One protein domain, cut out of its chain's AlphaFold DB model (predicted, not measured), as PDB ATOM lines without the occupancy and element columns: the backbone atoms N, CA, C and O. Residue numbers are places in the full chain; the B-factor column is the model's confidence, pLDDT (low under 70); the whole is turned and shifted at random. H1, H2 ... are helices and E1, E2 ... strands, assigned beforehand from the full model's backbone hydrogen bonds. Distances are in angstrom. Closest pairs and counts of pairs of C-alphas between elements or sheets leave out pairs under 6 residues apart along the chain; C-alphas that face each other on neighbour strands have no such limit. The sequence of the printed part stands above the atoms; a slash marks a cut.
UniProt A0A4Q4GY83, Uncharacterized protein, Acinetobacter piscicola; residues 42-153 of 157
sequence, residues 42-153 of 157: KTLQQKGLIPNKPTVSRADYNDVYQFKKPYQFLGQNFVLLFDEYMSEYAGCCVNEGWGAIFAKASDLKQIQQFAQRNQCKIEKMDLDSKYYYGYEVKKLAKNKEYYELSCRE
ATOM      1  N   LYS A  42     -10.475   3.691  10.394       89.56
ATOM      2  CA  LYS A  42     -11.919   3.684  10.133       89.56
ATOM      3  C   LYS A  42     -12.469   5.106  10.018       89.56
ATOM      4  O   LYS A  42     -13.203   5.405   9.079       89.56
ATOM      5  N   THR A  43     -12.097   5.993  10.935       91.06
ATOM      6  CA  THR A  43     -12.517   7.397  10.932       91.06
ATOM      7  C   THR A  43     -11.964   8.131   9.715       91.06
ATOM      8  O   THR A  43     -12.691   8.890   9.070       91.06
ATOM      9  N   LEU A  44     -10.695   7.904   9.364       91.69
ATOM     10  CA  LEU A  44     -10.069   8.511   8.186       91.69
ATOM     11  C   LEU A  44     -10.755   8.069   6.885       91.69
ATOM     12  O   LEU A  44     -11.007   8.903   6.011       91.69
ATOM     13  N   GLN A  45     -11.109   6.787   6.774       92.00
ATOM     14  CA  GLN A  45     -11.845   6.219   5.641       92.00
ATOM     15  C   GLN A  45     -13.272   6.770   5.554       92.00
ATOM     16  O   GLN A  45     -13.689   7.246   4.499       92.00
ATOM     17  N   GLN A  46     -14.007   6.790   6.671       92.19
ATOM     18  CA  GLN A  46     -15.372   7.327   6.739       92.19
ATOM     19  C   GLN A  46     -15.437   8.815   6.377       92.19
ATOM     20  O   GLN A  46     -16.370   9.249   5.705       92.19
ATOM     21  N   LYS A  47     -14.426   9.597   6.772       90.69
ATOM     22  CA  LYS A  47     -14.286  11.011   6.383       90.69
ATOM     23  C   LYS A  47     -13.765  11.199   4.953       90.69
ATOM     24  O   LYS A  47     -13.623  12.332   4.499       90.69
ATOM     25  N   GLY A  48     -13.449  10.113   4.246       91.31
ATOM     26  CA  GLY A  48     -12.911  10.138   2.890       91.31
ATOM     27  C   GLY A  48     -11.520  10.767   2.781       91.31
ATOM     28  O   GLY A  48     -11.140  11.175   1.683       91.31
ATOM     29  N   LEU A  49     -10.779  10.868   3.890       92.50
ATOM     30  CA  LEU A  49      -9.429  11.438   3.939       92.50
ATOM     31  C   LEU A  49      -8.404  10.486   3.322       92.50
ATOM     32  O   LEU A  49      -7.517  10.929   2.594       92.50
ATOM     33  N   ILE A  50      -8.592   9.187   3.554       92.44
ATOM     34  CA  ILE A  50      -7.861   8.097   2.910       92.44
ATOM     35  C   ILE A  50      -8.852   7.162   2.188       92.44
ATOM     36  O   ILE A  50     -10.053   7.181   2.476       92.44
ATOM     37  N   PRO A  51      -8.398   6.382   1.199       90.62
ATOM     38  CA  PRO A  51      -9.211   5.358   0.542       90.62
ATOM     39  C   PRO A  51      -9.490   4.150   1.455       90.62
ATOM     40  O   PRO A  51      -8.743   3.871   2.386       90.62
ATOM     41  N   ASN A  52     -10.551   3.391   1.150       87.81
ATOM     42  CA  ASN A  52     -10.945   2.185   1.907       87.81
ATOM     43  C   ASN A  52      -9.979   0.999   1.736       87.81
ATOM     44  O   ASN A  52     -10.133  -0.027   2.389       87.81
ATOM     45  N   LYS A  53      -9.034   1.109   0.801       85.75
ATOM     46  CA  LYS A  53      -7.979   0.133   0.524       85.75
ATOM     47  C   LYS A  53      -6.662   0.893   0.331       85.75
ATOM     48  O   LYS A  53      -6.734   2.034  -0.136       85.75
ATOM     49  N   PRO A  54      -5.500   0.291   0.626       80.75
ATOM     50  CA  PRO A  54      -4.202   0.898   0.343       80.75
ATOM     51  C   PRO A  54      -4.105   1.243  -1.142       80.75
ATOM     52  O   PRO A  54      -4.409   0.410  -1.997       80.75
ATOM     53  N   THR A  55      -3.736   2.481  -1.461       77.25
ATOM     54  CA  THR A  55      -3.643   2.962  -2.856       77.25
ATOM     55  C   THR A  55      -2.224   3.157  -3.336       77.25
ATOM     56  O   THR A  55      -2.012   3.392  -4.521       77.25
ATOM     57  N   VAL A  56      -1.277   3.128  -2.409       69.50
ATOM     58  CA  VAL A  56       0.116   3.453  -2.669       69.50
ATOM     59  C   VAL A  56       0.899   2.154  -2.819       69.50
ATOM     60  O   VAL A  56       1.445   1.877  -3.880       69.50
ATOM     61  N   SER A  57       0.842   1.294  -1.805       72.06
ATOM     62  CA  SER A  57       1.335  -0.077  -1.892       72.06
ATOM     63  C   SER A  57       0.678  -0.953  -0.832       72.06
ATOM     64  O   SER A  57       0.217  -0.470   0.202       72.06
ATOM     65  N   ARG A  58       0.661  -2.254  -1.111       74.56
ATOM     66  CA  ARG A  58       0.503  -3.316  -0.123       74.56
ATOM     67  C   ARG A  58       1.621  -4.310  -0.395       74.56
ATOM     68  O   ARG A  58       1.630  -4.916  -1.465       74.56
ATOM     69  N   ALA A  59       2.577  -4.407   0.517       66.31
ATOM     70  CA  ALA A  59       3.698  -5.331   0.403       66.31
ATOM     71  C   ALA A  59       3.922  -5.998   1.757       66.31
ATOM     72  O   ALA A  59       4.069  -5.301   2.759       66.31
ATOM     73  N   ASP A  60       3.907  -7.330   1.750       70.12
ATOM     74  CA  ASP A  60       4.070  -8.228   2.895       70.12
ATOM     75  C   ASP A  60       3.070  -7.975   4.043       70.12
ATOM     76  O   ASP A  60       2.058  -8.665   4.139       70.12
ATOM     77  N   TYR A  61       3.326  -6.964   4.871       74.00
ATOM     78  CA  TYR A  61       2.576  -6.586   6.079       74.00
ATOM     79  C   TYR A  61       2.454  -5.058   6.241       74.00
ATOM     80  O   TYR A  61       2.144  -4.556   7.318       74.00
ATOM     81  N   ASN A  62       2.707  -4.312   5.161       80.50
ATOM     82  CA  ASN A  62       2.677  -2.857   5.143       80.50
ATOM     83  C   ASN A  62       1.611  -2.343   4.181       80.50
ATOM     84  O   ASN A  62       1.718  -2.502   2.957       80.50
ATOM     85  N   ASP A  63       0.612  -1.671   4.735       88.12
ATOM     86  CA  ASP A  63      -0.400  -0.958   3.974       88.12
ATOM     87  C   ASP A  63      -0.040   0.524   3.889       88.12
ATOM     88  O   ASP A  63       0.125   1.204   4.901       88.12
ATOM     89  N   VAL A  64       0.032   1.050   2.665       88.50
ATOM     90  CA  VAL A  64       0.333   2.463   2.430       88.50
ATOM     91  C   VAL A  64      -0.857   3.168   1.794       88.50
ATOM     92  O   VAL A  64      -1.367   2.800   0.727       88.50
ATOM     93  N   TYR A  65      -1.283   4.239   2.452       90.69
ATOM     94  CA  TYR A  65      -2.387   5.089   2.042       90.69
ATOM     95  C   TYR A  65      -1.868   6.476   1.682       90.69
ATOM     96  O   TYR A  65      -1.033   7.053   2.378       90.69
ATOM     97  N   GLN A  66      -2.422   7.047   0.614       90.75
ATOM     98  CA  GLN A  66      -2.235   8.458   0.301       90.75
ATOM     99  C   GLN A  66      -3.434   9.248   0.805       90.75
ATOM    100  O   GLN A  66      -4.587   8.900   0.525       90.75
ATOM    101  N   PHE A  67      -3.169  10.345   1.507       91.25
ATOM    102  CA  PHE A  67      -4.220  11.296   1.830       91.25
ATOM    103  C   PHE A  67      -4.709  11.973   0.543       91.25
ATOM    104  O   PHE A  67      -3.917  12.520  -0.224       91.25
ATOM    105  N   LYS A  68      -6.027  11.974   0.302       84.50
ATOM    106  CA  LYS A  68      -6.618  12.565  -0.920       84.50
ATOM    107  C   LYS A  68      -6.398  14.077  -1.023       84.50
ATOM    108  O   LYS A  68      -6.485  14.652  -2.103       84.50
ATOM    109  N   LYS A  69      -6.178  14.725   0.120       77.44
ATOM    110  CA  LYS A  69      -5.876  16.149   0.294       77.44
ATOM    111  C   LYS A  69      -4.892  16.249   1.461       77.44
ATOM    112  O   LYS A  69      -5.008  15.407   2.350       77.44
ATOM    113  N   PRO A  70      -3.998  17.252   1.522       74.00
ATOM    114  CA  PRO A  70      -3.171  17.466   2.706       74.00
ATOM    115  C   PRO A  70      -4.052  17.514   3.959       74.00
ATOM    116  O   PRO A  70      -4.877  18.418   4.108       74.00
ATOM    117  N   TYR A  71      -3.934  16.500   4.815       90.56
ATOM    118  CA  TYR A  71      -4.688  16.440   6.059       90.56
ATOM    119  C   TYR A  71      -3.919  17.220   7.115       90.56
ATOM    120  O   TYR A  71      -2.742  16.951   7.351       90.56
ATOM    121  N   GLN A  72      -4.568  18.206   7.731       92.69
ATOM    122  CA  GLN A  72      -3.927  18.998   8.769       92.69
ATOM    123  C   GLN A  72      -4.126  18.380  10.142       92.69
ATOM    124  O   GLN A  72      -5.255  18.168  10.585       92.69
ATOM    125  N   PHE A  73      -3.014  18.158  10.833       92.38
ATOM    126  CA  PHE A  73      -3.001  17.724  12.221       92.38
ATOM    127  C   PHE A  73      -1.836  18.392  12.952       92.38
ATOM    128  O   PHE A  73      -0.709  18.398  12.460       92.38
ATOM    129  N   LEU A  74      -2.130  19.022  14.096       94.12
ATOM    130  CA  LEU A  74      -1.163  19.770  14.919       94.12
ATOM    131  C   LEU A  74      -0.280  20.748  14.118       94.12
ATOM    132  O   LEU A  74       0.918  20.880  14.368       94.12
ATOM    133  N   GLY A  75      -0.881  21.422  13.132       94.06
ATOM    134  CA  GLY A  75      -0.205  22.412  12.287       94.06
ATOM    135  C   GLY A  75       0.643  21.832  11.152       94.06
ATOM    136  O   GLY A  75       1.294  22.594  10.447       94.06
ATOM    137  N   GLN A  76       0.628  20.514  10.936       96.19
ATOM    138  CA  GLN A  76       1.406  19.845   9.891       96.19
ATOM    139  C   GLN A  76       0.517  19.267   8.789       96.19
ATOM    140  O   GLN A  76      -0.640  18.936   9.037       96.19
ATOM    141  N   ASN A  77       1.058  19.137   7.573       95.31
ATOM    142  CA  ASN A  77       0.324  18.647   6.403       95.31
ATOM    143  C   ASN A  77       0.674  17.182   6.108       95.31
ATOM    144  O   ASN A  77       1.673  16.909   5.442       95.31
ATOM    145  N   PHE A  78      -0.157  16.247   6.554       94.31
ATOM    146  CA  PHE A  78       0.023  14.814   6.331       94.31
ATOM    147  C   PHE A  78      -0.295  14.416   4.885       94.31
ATOM    148  O   PHE A  78      -1.279  14.879   4.299       94.31
ATOM    149  N   VAL A  79       0.566  13.571   4.313       93.06
ATOM    150  CA  VAL A  79       0.547  13.175   2.893       93.06
ATOM    151  C   VAL A  79       0.488  11.664   2.688       93.06
ATOM    152  O   VAL A  79      -0.225  11.210   1.792       93.06
ATOM    153  N   LEU A  80       1.162  10.890   3.541       92.00
ATOM    154  CA  LEU A  80       1.167   9.427   3.506       92.00
ATOM    155  C   LEU A  80       0.885   8.875   4.904       92.00
ATOM    156  O   LEU A  80       1.254   9.502   5.898       92.00
ATOM    157  N   LEU A  81       0.231   7.719   4.957       92.44
ATOM    158  CA  LEU A  81      -0.063   6.961   6.169       92.44
ATOM    159  C   LEU A  81       0.317   5.498   5.936       92.44
ATOM    160  O   LEU A  81      -0.006   4.942   4.885       92.44
ATOM    161  N   PHE A  82       0.982   4.905   6.916       89.69
ATOM    162  CA  PHE A  82       1.481   3.537   6.917       89.69
ATOM    163  C   PHE A  82       0.826   2.760   8.052       89.69
ATOM    164  O   PHE A  82       0.714   3.287   9.160       89.69
ATOM    165  N   ASP A  83       0.436   1.526   7.773       88.94
ATOM    166  CA  ASP A  83       0.020   0.540   8.767       88.94
ATOM    167  C   ASP A  83       0.925  -0.684   8.634       88.94
ATOM    168  O   ASP A  83       0.992  -1.265   7.549       88.94
ATOM    169  N   GLU A  84       1.618  -1.041   9.707       85.25
ATOM    170  CA  GLU A  84       2.512  -2.193   9.791       85.25
ATOM    171  C   GLU A  84       1.925  -3.174  10.813       85.25
ATOM    172  O   GLU A  84       1.766  -2.836  11.986       85.25
ATOM    173  N   TYR A  85       1.529  -4.368  10.365       81.75
ATOM    174  CA  TYR A  85       0.719  -5.294  11.168       81.75
ATOM    175  C   TYR A  85       1.174  -6.745  11.043       81.75
ATOM    176  O   TYR A  85       1.543  -7.210   9.966       81.75
ATOM    177  N   MET A  86       1.082  -7.515  12.123       74.44
ATOM    178  CA  MET A  86       1.348  -8.945  12.074       74.44
ATOM    179  C   MET A  86       0.237  -9.669  11.303       74.44
ATOM    180  O   MET A  86      -0.959  -9.454  11.510       74.44
ATOM    181  N   SER A  87       0.636 -10.573  10.412       69.69
ATOM    182  CA  SER A  87      -0.262 -11.536   9.772       69.69
ATOM    183  C   SER A  87       0.208 -12.955  10.074       69.69
ATOM    184  O   SER A  87       1.341 -13.157  10.502       69.69
ATOM    185  N   GLU A  88      -0.626 -13.957   9.795       65.00
ATOM    186  CA  GLU A  88      -0.274 -15.375   9.981       65.00
ATOM    187  C   GLU A  88       0.947 -15.835   9.150       65.00
ATOM    188  O   GLU A  88       1.497 -16.905   9.401       65.00
ATOM    189  N   TYR A  89       1.386 -15.020   8.182       63.50
ATOM    190  CA  TYR A  89       2.526 -15.280   7.298       63.50
ATOM    191  C   TYR A  89       3.728 -14.357   7.546       63.50
ATOM    192  O   TYR A  89       4.744 -14.485   6.861       63.50
ATOM    193  N   ALA A  90       3.632 -13.422   8.494       62.34
ATOM    194  CA  ALA A  90       4.714 -12.503   8.821       62.34
ATOM    195  C   ALA A  90       5.535 -13.058   9.998       62.34
ATOM    196  O   ALA A  90       4.996 -13.364  11.056       62.34
ATOM    197  N   GLY A  91       6.843 -13.242   9.799       55.28
ATOM    198  CA  GLY A  91       7.751 -13.781  10.812       55.28
ATOM    199  C   GLY A  91       8.747 -12.732  11.298       55.28
ATOM    200  O   GLY A  91       9.417 -12.117  10.474       55.28
ATOM    201  N   CYS A  92       8.837 -12.568  12.622       62.38
ATOM    202  CA  CYS A  92       9.920 -11.990  13.448       62.38
ATOM    203  C   CYS A  92      10.492 -10.593  13.121       62.38
ATOM    204  O   CYS A  92      11.290 -10.089  13.906       62.38
ATOM    205  N   CYS A  93      10.146  -9.978  11.991       70.44
ATOM    206  CA  CYS A  93      10.748  -8.734  11.497       70.44
ATOM    207  C   CYS A  93       9.726  -7.604  11.304       70.44
ATOM    208  O   CYS A  93      10.067  -6.582  10.713       70.44
ATOM    209  N   VAL A  94       8.484  -7.800  11.752       77.81
ATOM    210  CA  VAL A  94       7.444  -6.767  11.727       77.81
ATOM    211  C   VAL A  94       7.684  -5.824  12.895       77.81
ATOM    212  O   VAL A  94       7.922  -6.278  14.008       77.81
ATOM    213  N   ASN A  95       7.630  -4.525  12.635       81.19
ATOM    214  CA  ASN A  95       7.651  -3.500  13.664       81.19
ATOM    215  C   ASN A  95       6.231  -2.940  13.803       81.19
ATOM    216  O   ASN A  95       5.893  -1.948  13.154       81.19
ATOM    217  N   GLU A  96       5.373  -3.616  14.572       85.62
ATOM    218  CA  GLU A  96       3.936  -3.338  14.533       85.62
ATOM    219  C   GLU A  96       3.598  -1.900  14.935       85.62
ATOM    220  O   GLU A  96       4.176  -1.319  15.854       85.62
ATOM    221  N   GLY A  97       2.595  -1.327  14.278       88.94
ATOM    222  CA  GLY A  97       2.088   0.004  14.573       88.94
ATOM    223  C   GLY A  97       1.842   0.801  13.306       88.94
ATOM    224  O   GLY A  97       1.548   0.261  12.244       88.94
ATOM    225  N   TRP A  98       1.928   2.120  13.414       91.88
ATOM    226  CA  TRP A  98       1.630   3.003  12.291       91.88
ATOM    227  C   TRP A  98       2.659   4.114  12.174       91.88
ATOM    228  O   TRP A  98       3.312   4.507  13.140       91.88
ATOM    229  N   GLY A  99       2.770   4.660  10.971       92.06
ATOM    230  CA  GLY A  99       3.580   5.840  10.716       92.06
ATOM    231  C   GLY A  99       2.882   6.777   9.751       92.06
ATOM    232  O   GLY A  99       1.972   6.382   9.029       92.06
ATOM    233  N   ALA A 100       3.298   8.033   9.702       92.94
ATOM    234  CA  ALA A 100       2.762   8.971   8.734       92.94
ATOM    235  C   ALA A 100       3.792  10.023   8.332       92.94
ATOM    236  O   ALA A 100       4.528  10.550   9.166       92.94
ATOM    237  N   ILE A 101       3.800  10.368   7.046       93.50
ATOM    238  CA  ILE A 101       4.656  11.429   6.512       93.50
ATOM    239  C   ILE A 101       3.864  12.716   6.486       93.50
ATOM    240  O   ILE A 101       2.756  12.764   5.939       93.50
ATOM    241  N   PHE A 102       4.474  13.779   6.992       94.75
ATOM    242  CA  PHE A 102       3.950  15.124   6.862       94.75
ATOM    243  C   PHE A 102       4.978  16.076   6.263       94.75
ATOM    244  O   PHE A 102       6.173  16.009   6.543       94.75
ATOM    245  N   ALA A 103       4.489  16.992   5.430       94.81
ATOM    246  CA  ALA A 103       5.238  18.169   5.038       94.81
ATOM    247  C   ALA A 103       5.127  19.204   6.160       94.81
ATOM    248  O   ALA A 103       4.017  19.538   6.596       94.81
ATOM    249  N   LYS A 104       6.269  19.731   6.597       96.50
ATOM    250  CA  LYS A 104       6.312  20.760   7.628       96.50
ATOM    251  C   LYS A 104       5.599  22.020   7.148       96.50
ATOM    252  O   LYS A 104       5.896  22.529   6.067       96.50
ATOM    253  N   ALA A 105       4.666  22.516   7.951       95.94
ATOM    254  CA  ALA A 105       3.915  23.737   7.651       95.94
ATOM    255  C   ALA A 105       3.995  24.780   8.772       95.94
ATOM    256  O   ALA A 105       3.918  25.976   8.500       95.94
ATOM    257  N   SER A 106       4.214  24.339  10.011       96.19
ATOM    258  CA  SER A 106       4.476  25.199  11.165       96.19
ATOM    259  C   SER A 106       5.627  24.656  12.012       96.19
ATOM    260  O   SER A 106       6.196  23.603  11.714       96.19
ATOM    261  N   ASP A 107       5.945  25.355  13.102       96.81
ATOM    262  CA  ASP A 107       6.832  24.844  14.148       96.81
ATOM    263  C   ASP A 107       6.395  23.451  14.656       96.81
ATOM    264  O   ASP A 107       5.202  23.122  14.663       96.81
ATOM    265  N   LEU A 108       7.369  22.627  15.055       97.31
ATOM    266  CA  LEU A 108       7.170  21.210  15.374       97.31
ATOM    267  C   LEU A 108       6.771  20.949  16.832       97.31
ATOM    268  O   LEU A 108       6.451  19.810  17.171       97.31
ATOM    269  N   LYS A 109       6.740  21.965  17.702       96.62
ATOM    270  CA  LYS A 109       6.552  21.778  19.148       96.62
ATOM    271  C   LYS A 109       5.314  20.955  19.503       96.62
ATOM    272  O   LYS A 109       5.391  20.063  20.342       96.62
ATOM    273  N   GLN A 110       4.172  21.221  18.866       95.06
ATOM    274  CA  GLN A 110       2.927  20.508  19.180       95.06
ATOM    275  C   GLN A 110       2.980  19.034  18.769       95.06
ATOM    276  O   GLN A 110       2.549  18.170  19.534       95.06
ATOM    277  N   ILE A 111       3.524  18.739  17.585       95.31
ATOM    278  CA  ILE A 111       3.623  17.363  17.094       95.31
ATOM    279  C   ILE A 111       4.706  16.575  17.844       95.31
ATOM    280  O   ILE A 111       4.493  15.409  18.148       95.31
ATOM    281  N   GLN A 112       5.800  17.217  18.267       95.75
ATOM    282  CA  GLN A 112       6.808  16.606  19.144       95.75
ATOM    283  C   GLN A 112       6.236  16.255  20.517       95.75
ATOM    284  O   GLN A 112       6.446  15.151  21.011       95.75
ATOM    285  N   GLN A 113       5.452  17.155  21.115       93.88
ATOM    286  CA  GLN A 113       4.748  16.863  22.364       93.88
ATOM    287  C   GLN A 113       3.732  15.727  22.200       93.88
ATOM    288  O   GLN A 113       3.544  14.932  23.116       93.88
ATOM    289  N   PHE A 114       3.052  15.655  21.051       93.00
ATOM    290  CA  PHE A 114       2.201  14.514  20.728       93.00
ATOM    291  C   PHE A 114       3.016  13.222  20.660       93.00
ATOM    292  O   PHE A 114       2.618  12.248  21.290       93.00
ATOM    293  N   ALA A 115       4.148  13.225  19.958       92.56
ATOM    294  CA  ALA A 115       4.978  12.041  19.796       92.56
ATOM    295  C   ALA A 115       5.484  11.519  21.149       92.56
ATOM    296  O   ALA A 115       5.239  10.366  21.486       92.56
ATOM    297  N   GLN A 116       6.024  12.401  21.994       91.31
ATOM    298  CA  GLN A 116       6.461  12.056  23.352       91.31
ATOM    299  C   GLN A 116       5.336  11.447  24.201       91.31
ATOM    300  O   GLN A 116       5.524  10.416  24.837       91.31
ATOM    301  N   ARG A 117       4.139  12.053  24.192       89.75
ATOM    302  CA  ARG A 117       2.997  11.544  24.972       89.75
ATOM    303  C   ARG A 117       2.502  10.174  24.516       89.75
ATOM    304  O   ARG A 117       1.866   9.490  25.307       89.75
ATOM    305  N   ASN A 118       2.732   9.816  23.256       87.81
ATOM    306  CA  ASN A 118       2.246   8.570  22.669       87.81
ATOM    307  C   ASN A 118       3.375   7.561  22.409       87.81
ATOM    308  O   ASN A 118       3.123   6.567  21.738       87.81
ATOM    309  N   GLN A 119       4.585   7.795  22.943       89.25
ATOM    310  CA  GLN A 119       5.764   6.944  22.710       89.25
ATOM    311  C   GLN A 119       6.010   6.710  21.211       89.25
ATOM    312  O   GLN A 119       6.131   5.582  20.743       89.25
ATOM    313  N   CYS A 120       5.982   7.806  20.463       91.94
ATOM    314  CA  CYS A 120       6.265   7.844  19.041       91.94
ATOM    315  C   CYS A 120       7.549   8.638  18.797       91.94
ATOM    316  O   CYS A 120       7.908   9.531  19.570       91.94
ATOM    317  N   LYS A 121       8.164   8.403  17.644       93.00
ATOM    318  CA  LYS A 121       9.348   9.099  17.158       93.00
ATOM    319  C   LYS A 121       8.996  10.102  16.063       93.00
ATOM    320  O   LYS A 121       8.063   9.895  15.288       93.00
ATOM    321  N   ILE A 122       9.756  11.195  15.986       94.69
ATOM    322  CA  ILE A 122       9.737  12.103  14.834       94.69
ATOM    323  C   ILE A 122      11.131  12.192  14.242       94.69
ATOM    324  O   ILE A 122      12.064  12.617  14.923       94.69
ATOM    325  N   GLU A 123      11.248  11.883  12.956       93.56
ATOM    326  CA  GLU A 123      12.511  11.953  12.228       93.56
ATOM    327  C   GLU A 123      12.379  12.800  10.972       93.56
ATOM    328  O   GLU A 123      11.365  12.771  10.274       93.56
ATOM    329  N   LYS A 124      13.419  13.586  10.683       93.56
ATOM    330  CA  LYS A 124      13.504  14.323   9.426       93.56
ATOM    331  C   LYS A 124      13.814  13.343   8.303       93.56
ATOM    332  O   LYS A 124      14.768  12.578   8.397       93.56
ATOM    333  N   MET A 125      13.048  13.423   7.224       88.94
ATOM    334  CA  MET A 125      13.225  12.529   6.092       88.94
ATOM    335  C   MET A 125      14.307  13.011   5.134       88.94
ATOM    336  O   MET A 125      14.322  14.174   4.723       88.94
ATOM    337  N   ASP A 126      15.141  12.072   4.701       84.75
ATOM    338  CA  ASP A 126      15.971  12.212   3.510       84.75
ATOM    339  C   ASP A 126      15.251  11.565   2.316       84.75
ATOM    340  O   ASP A 126      15.171  10.338   2.208       84.75
ATOM    341  N   LEU A 127      14.711  12.400   1.421       78.88
ATOM    342  CA  LEU A 127      13.965  11.959   0.235       78.88
ATOM    343  C   LEU A 127      14.845  11.240  -0.803       78.88
ATOM    344  O   LEU A 127      14.309  10.561  -1.682       78.88
ATOM    345  N   ASP A 128      16.168  11.398  -0.725       74.25
ATOM    346  CA  ASP A 128      17.122  10.765  -1.636       74.25
ATOM    347  C   ASP A 128      17.684   9.445  -1.061       74.25
ATOM    348  O   ASP A 128      18.283   8.649  -1.792       74.25
ATOM    349  N   SER A 129      17.417   9.149   0.218       67.56
ATOM    350  CA  SER A 129      17.775   7.877   0.851       67.56
ATOM    351  C   SER A 129      16.968   6.689   0.298       67.56
ATOM    352  O   SER A 129      15.867   6.825  -0.251       67.56
ATOM    353  N   LYS A 130      17.499   5.469   0.463       63.53
ATOM    354  CA  LYS A 130      16.738   4.221   0.272       63.53
ATOM    355  C   LYS A 130      15.782   4.026   1.452       63.53
ATOM    356  O   LYS A 130      15.941   3.090   2.228       63.53
ATOM    357  N   TYR A 131      14.833   4.944   1.616       63.75
ATOM    358  CA  TYR A 131      13.837   4.845   2.672       63.75
ATOM    359  C   TYR A 131      13.056   3.537   2.531       63.75
ATOM    360  O   TYR A 131      12.825   3.075   1.409       63.75
ATOM    361  N   TYR A 132      12.616   2.971   3.653       63.38
ATOM    362  CA  TYR A 132      11.836   1.729   3.688       63.38
ATOM    363  C   TYR A 132      10.574   1.817   2.796       63.38
ATOM    364  O   TYR A 132      10.237   0.880   2.081       63.38
ATOM    365  N   TYR A 133       9.981   3.015   2.690       66.81
ATOM    366  CA  TYR A 133       8.847   3.351   1.808       66.81
ATOM    367  C   TYR A 133       9.254   4.044   0.486       66.81
ATOM    368  O   TYR A 133       8.475   4.768  -0.144       66.81
ATOM    369  N   GLY A 134      10.512   3.883   0.074       62.16
ATOM    370  CA  GLY A 134      11.257   4.825  -0.764       62.16
ATOM    371  C   GLY A 134      10.725   5.103  -2.171       62.16
ATOM    372  O   GLY A 134      11.099   6.123  -2.740       62.16
ATOM    373  N   TYR A 135       9.862   4.273  -2.767       64.88
ATOM    374  CA  TYR A 135       9.303   4.592  -4.093       64.88
ATOM    375  C   TYR A 135       8.272   5.729  -4.038       64.88
ATOM    376  O   TYR A 135       8.195   6.558  -4.942       64.88
ATOM    377  N   GLU A 136       7.515   5.808  -2.951       72.62
ATOM    378  CA  GLU A 136       6.340   6.678  -2.855       72.62
ATOM    379  C   GLU A 136       6.710   8.026  -2.245       72.62
ATOM    380  O   GLU A 136       6.256   9.083  -2.684       72.62
ATOM    381  N   VAL A 137       7.693   7.993  -1.348       72.56
ATOM    382  CA  VAL A 137       8.412   9.160  -0.839       72.56
ATOM    383  C   VAL A 137       9.112   9.932  -1.964       72.56
ATOM    384  O   VAL A 137       9.080  11.160  -1.978       72.56
ATOM    385  N   LYS A 138       9.685   9.241  -2.962       74.12
ATOM    386  CA  LYS A 138      10.378   9.881  -4.100       74.12
ATOM    387  C   LYS A 138       9.468  10.717  -4.997       74.12
ATOM    388  O   LYS A 138       9.963  11.579  -5.720       74.12
ATOM    389  N   LYS A 139       8.154  10.468  -4.972       79.12
ATOM    390  CA  LYS A 139       7.163  11.248  -5.729       79.12
ATOM    391  C   LYS A 139       6.777  12.547  -5.014       79.12
ATOM    392  O   LYS A 139       6.108  13.392  -5.610       79.12
ATOM    393  N   LEU A 140       7.167  12.716  -3.748       84.69
ATOM    394  CA  LEU A 140       6.883  13.926  -2.986       84.69
ATOM    395  C   LEU A 140       7.678  15.118  -3.533       84.69
ATOM    396  O   LEU A 140       8.795  14.995  -4.036       84.69
ATOM    397  N   ALA A 141       7.090  16.309  -3.425       84.94
ATOM    398  CA  ALA A 141       7.698  17.527  -3.943       84.94
ATOM    399  C   ALA A 141       8.983  17.867  -3.170       84.94
ATOM    400  O   ALA A 141       8.910  18.154  -1.977       84.94
ATOM    401  N   LYS A 142      10.133  17.892  -3.854       85.56
ATOM    402  CA  LYS A 142      11.467  18.098  -3.252       85.56
ATOM    403  C   LYS A 142      11.696  19.478  -2.623       85.56
ATOM    404  O   LYS A 142      12.678  19.678  -1.923       85.56
ATOM    405  N   ASN A 143      10.806  20.441  -2.860       88.12
ATOM    406  CA  ASN A 143      10.902  21.799  -2.320       88.12
ATOM    407  C   ASN A 143      10.287  21.956  -0.915       88.12
ATOM    408  O   ASN A 143      10.100  23.084  -0.460       88.12
ATOM    409  N   LYS A 144       9.924  20.856  -0.247       90.88
ATOM    410  CA  LYS A 144       9.351  20.859   1.104       90.88
ATOM    411  C   LYS A 144      10.213  20.043   2.059       90.88
ATOM    412  O   LYS A 144      10.854  19.076   1.662       90.88
ATOM    413  N   GLU A 145      10.178  20.425   3.330       94.25
ATOM    414  CA  GLU A 145      10.779  19.659   4.419       94.25
ATOM    415  C   GLU A 145       9.764  18.620   4.916       94.25
ATOM    416  O   GLU A 145       8.644  18.989   5.277       94.25
ATOM    417  N   TYR A 146      10.134  17.337   4.915       94.00
ATOM    418  CA  TYR A 146       9.268  16.247   5.371       94.00
ATOM    419  C   TYR A 146       9.823  15.575   6.615       94.00
ATOM    420  O   TYR A 146      11.036  15.517   6.829       94.00
ATOM    421  N   TYR A 147       8.903  15.038   7.400       95.06
ATOM    422  CA  TYR A 147       9.185  14.267   8.595       95.06
ATOM    423  C   TYR A 147       8.285  13.039   8.624       95.06
ATOM    424  O   TYR A 147       7.152  13.084   8.130       95.06
ATOM    425  N   GLU A 148       8.779  11.972   9.236       93.75
ATOM    426  CA  GLU A 148       7.967  10.833   9.639       93.75
ATOM    427  C   GLU A 148       7.595  10.981  11.115       93.75
ATOM    428  O   GLU A 148       8.453  11.258  11.950       93.75
ATOM    429  N   LEU A 149       6.312  10.803  11.421       94.44
ATOM    430  CA  LEU A 149       5.823  10.455  12.750       94.44
ATOM    431  C   LEU A 149       5.659   8.934  12.782       94.44
ATOM    432  O   LEU A 149       4.822   8.420  12.046       94.44
ATOM    433  N   SER A 150       6.446   8.239  13.599       92.88
ATOM    434  CA  SER A 150       6.454   6.776  13.714       92.88
ATOM    435  C   SER A 150       5.978   6.364  15.103       92.88
ATOM    436  O   SER A 150       6.521   6.840  16.093       92.88
ATOM    437  N   CYS A 151       4.948   5.529  15.183       91.31
ATOM    438  CA  CYS A 151       4.389   4.988  16.420       91.31
ATOM    439  C   CYS A 151       4.386   3.456  16.335       91.31
ATOM    440  O   CYS A 151       3.325   2.827  16.335       91.31
ATOM    441  N   ARG A 152       5.574   2.873  16.185       88.94
ATOM    442  CA  ARG A 152       5.788   1.431  16.063       88.94
ATOM    443  C   ARG A 152       6.404   0.852  17.333       88.94
ATOM    444  O   ARG A 152       6.867   1.595  18.197       88.94
ATOM    445  N   GLU A 153       6.388  -0.466  17.474       85.81
ATOM    446  CA  GLU A 153       6.904  -1.173  18.653       85.81
ATOM    447  C   GLU A 153       8.332  -0.760  19.032       85.81
ATOM    448  O   GLU A 153       8.606  -0.504  20.203       85.81
TER     449      GLU A 153
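AT A GLANCE: This is residues 42 to 153 of the 157 residues of an uncharacterized protein of Acinetobacter piscicola (UniProt A0A4Q4GY83). A single twisted sheet of six antiparallel strands forms the body, with helix H2 packed over one face near the E6 and E5 end. H1 lies off the sheet, far from the mean of the C-alphas, H3 only grazes the sheet, and the long link of residues 85 to 96 lies at one end of the longest span. The printed part has 112 residues with three named helices and six named strands, in the order H1, E1, E2, E3, E4, H2, E5, H3, E6; across the sheet the order is E1, E2, E3, E4, E6, E5. The class is mixed, helices and strands, and the whole is compact and rounded, with a radius of gyration of the C-alphas of 13.8 A and spans of 41 by 32 by 27 A.

IN THESE COORDINATES: H1, residues 42 to 46, begins with C-alpha 42 at (-11.919, 3.684, 10.133). E1 is residues 57 to 59. E2, residues 62 to 73, is 22.5 A long and bends by 99 degrees at residue 69. E3, residues 76 to 84, is 22.1 A long and bends by 68 degrees at residue 79. E4, residues 97 to 103, is 20.8 A long. H2, residues 109 to 117, is 12.3 A long, with C-alpha 109 at (6.552, 21.778, 19.148). E5 is residues 121 to 124 and H3 residues 134 to 137. E6, residues 146 to 152, is 18.6 A long and ends with C-alpha 152 at (5.788, 1.431, 16.063).

HOW THE PARTS SIT: E1, E2, E3 and E4 form a meander, each strand the antiparallel neighbour of the one before. N 64 and O 57 of the hairpin E1 and E2 are 2.9 A apart, within hydrogen-bond range, as are N 65 and O 81 of the hairpin E2 and E3 at 2.8 A. In the hairpin E3 and E4, N 82 and O 99 are 2.8 A apart. E6 has E4 as one neighbour, with N 100 and O 149 at 2.8 A, and edge strand E5 as the other, with N 121 and O 150 at 2.7 A. E4, H2 and E5 make a split strand-helix-strand unit, two strands running the same way with E6 between them, and its crossover is right-handed. H2 is on the sheet at a height of 7.8 A, over E6, and runs along the strands, at 11 degrees to E6 on the local plane. The closest C-alphas of H2 and E6 are those of Ala 115 and Leu 149, 7.3 A apart. H3 only grazes the sheet, with residues 135 to 137. H1 is not on the sheet and is apart from H2. In H1 and H2 every O i to N i+4 pair is within hydrogen-bond range; H3 is too short for such a pair, and its one O i to N i+3 pair is not within range.

THE WHOLE: The two C-alphas farthest apart are those of Glu 88 and Asp 107, 41.1 A. The printed part has no cut, and the link E3 to E4, of 12 residues, is long. The mean pLDDT of the printed part is 85.2; it is under 70 at residues 56, 59, 87 to 92 and 129 to 135.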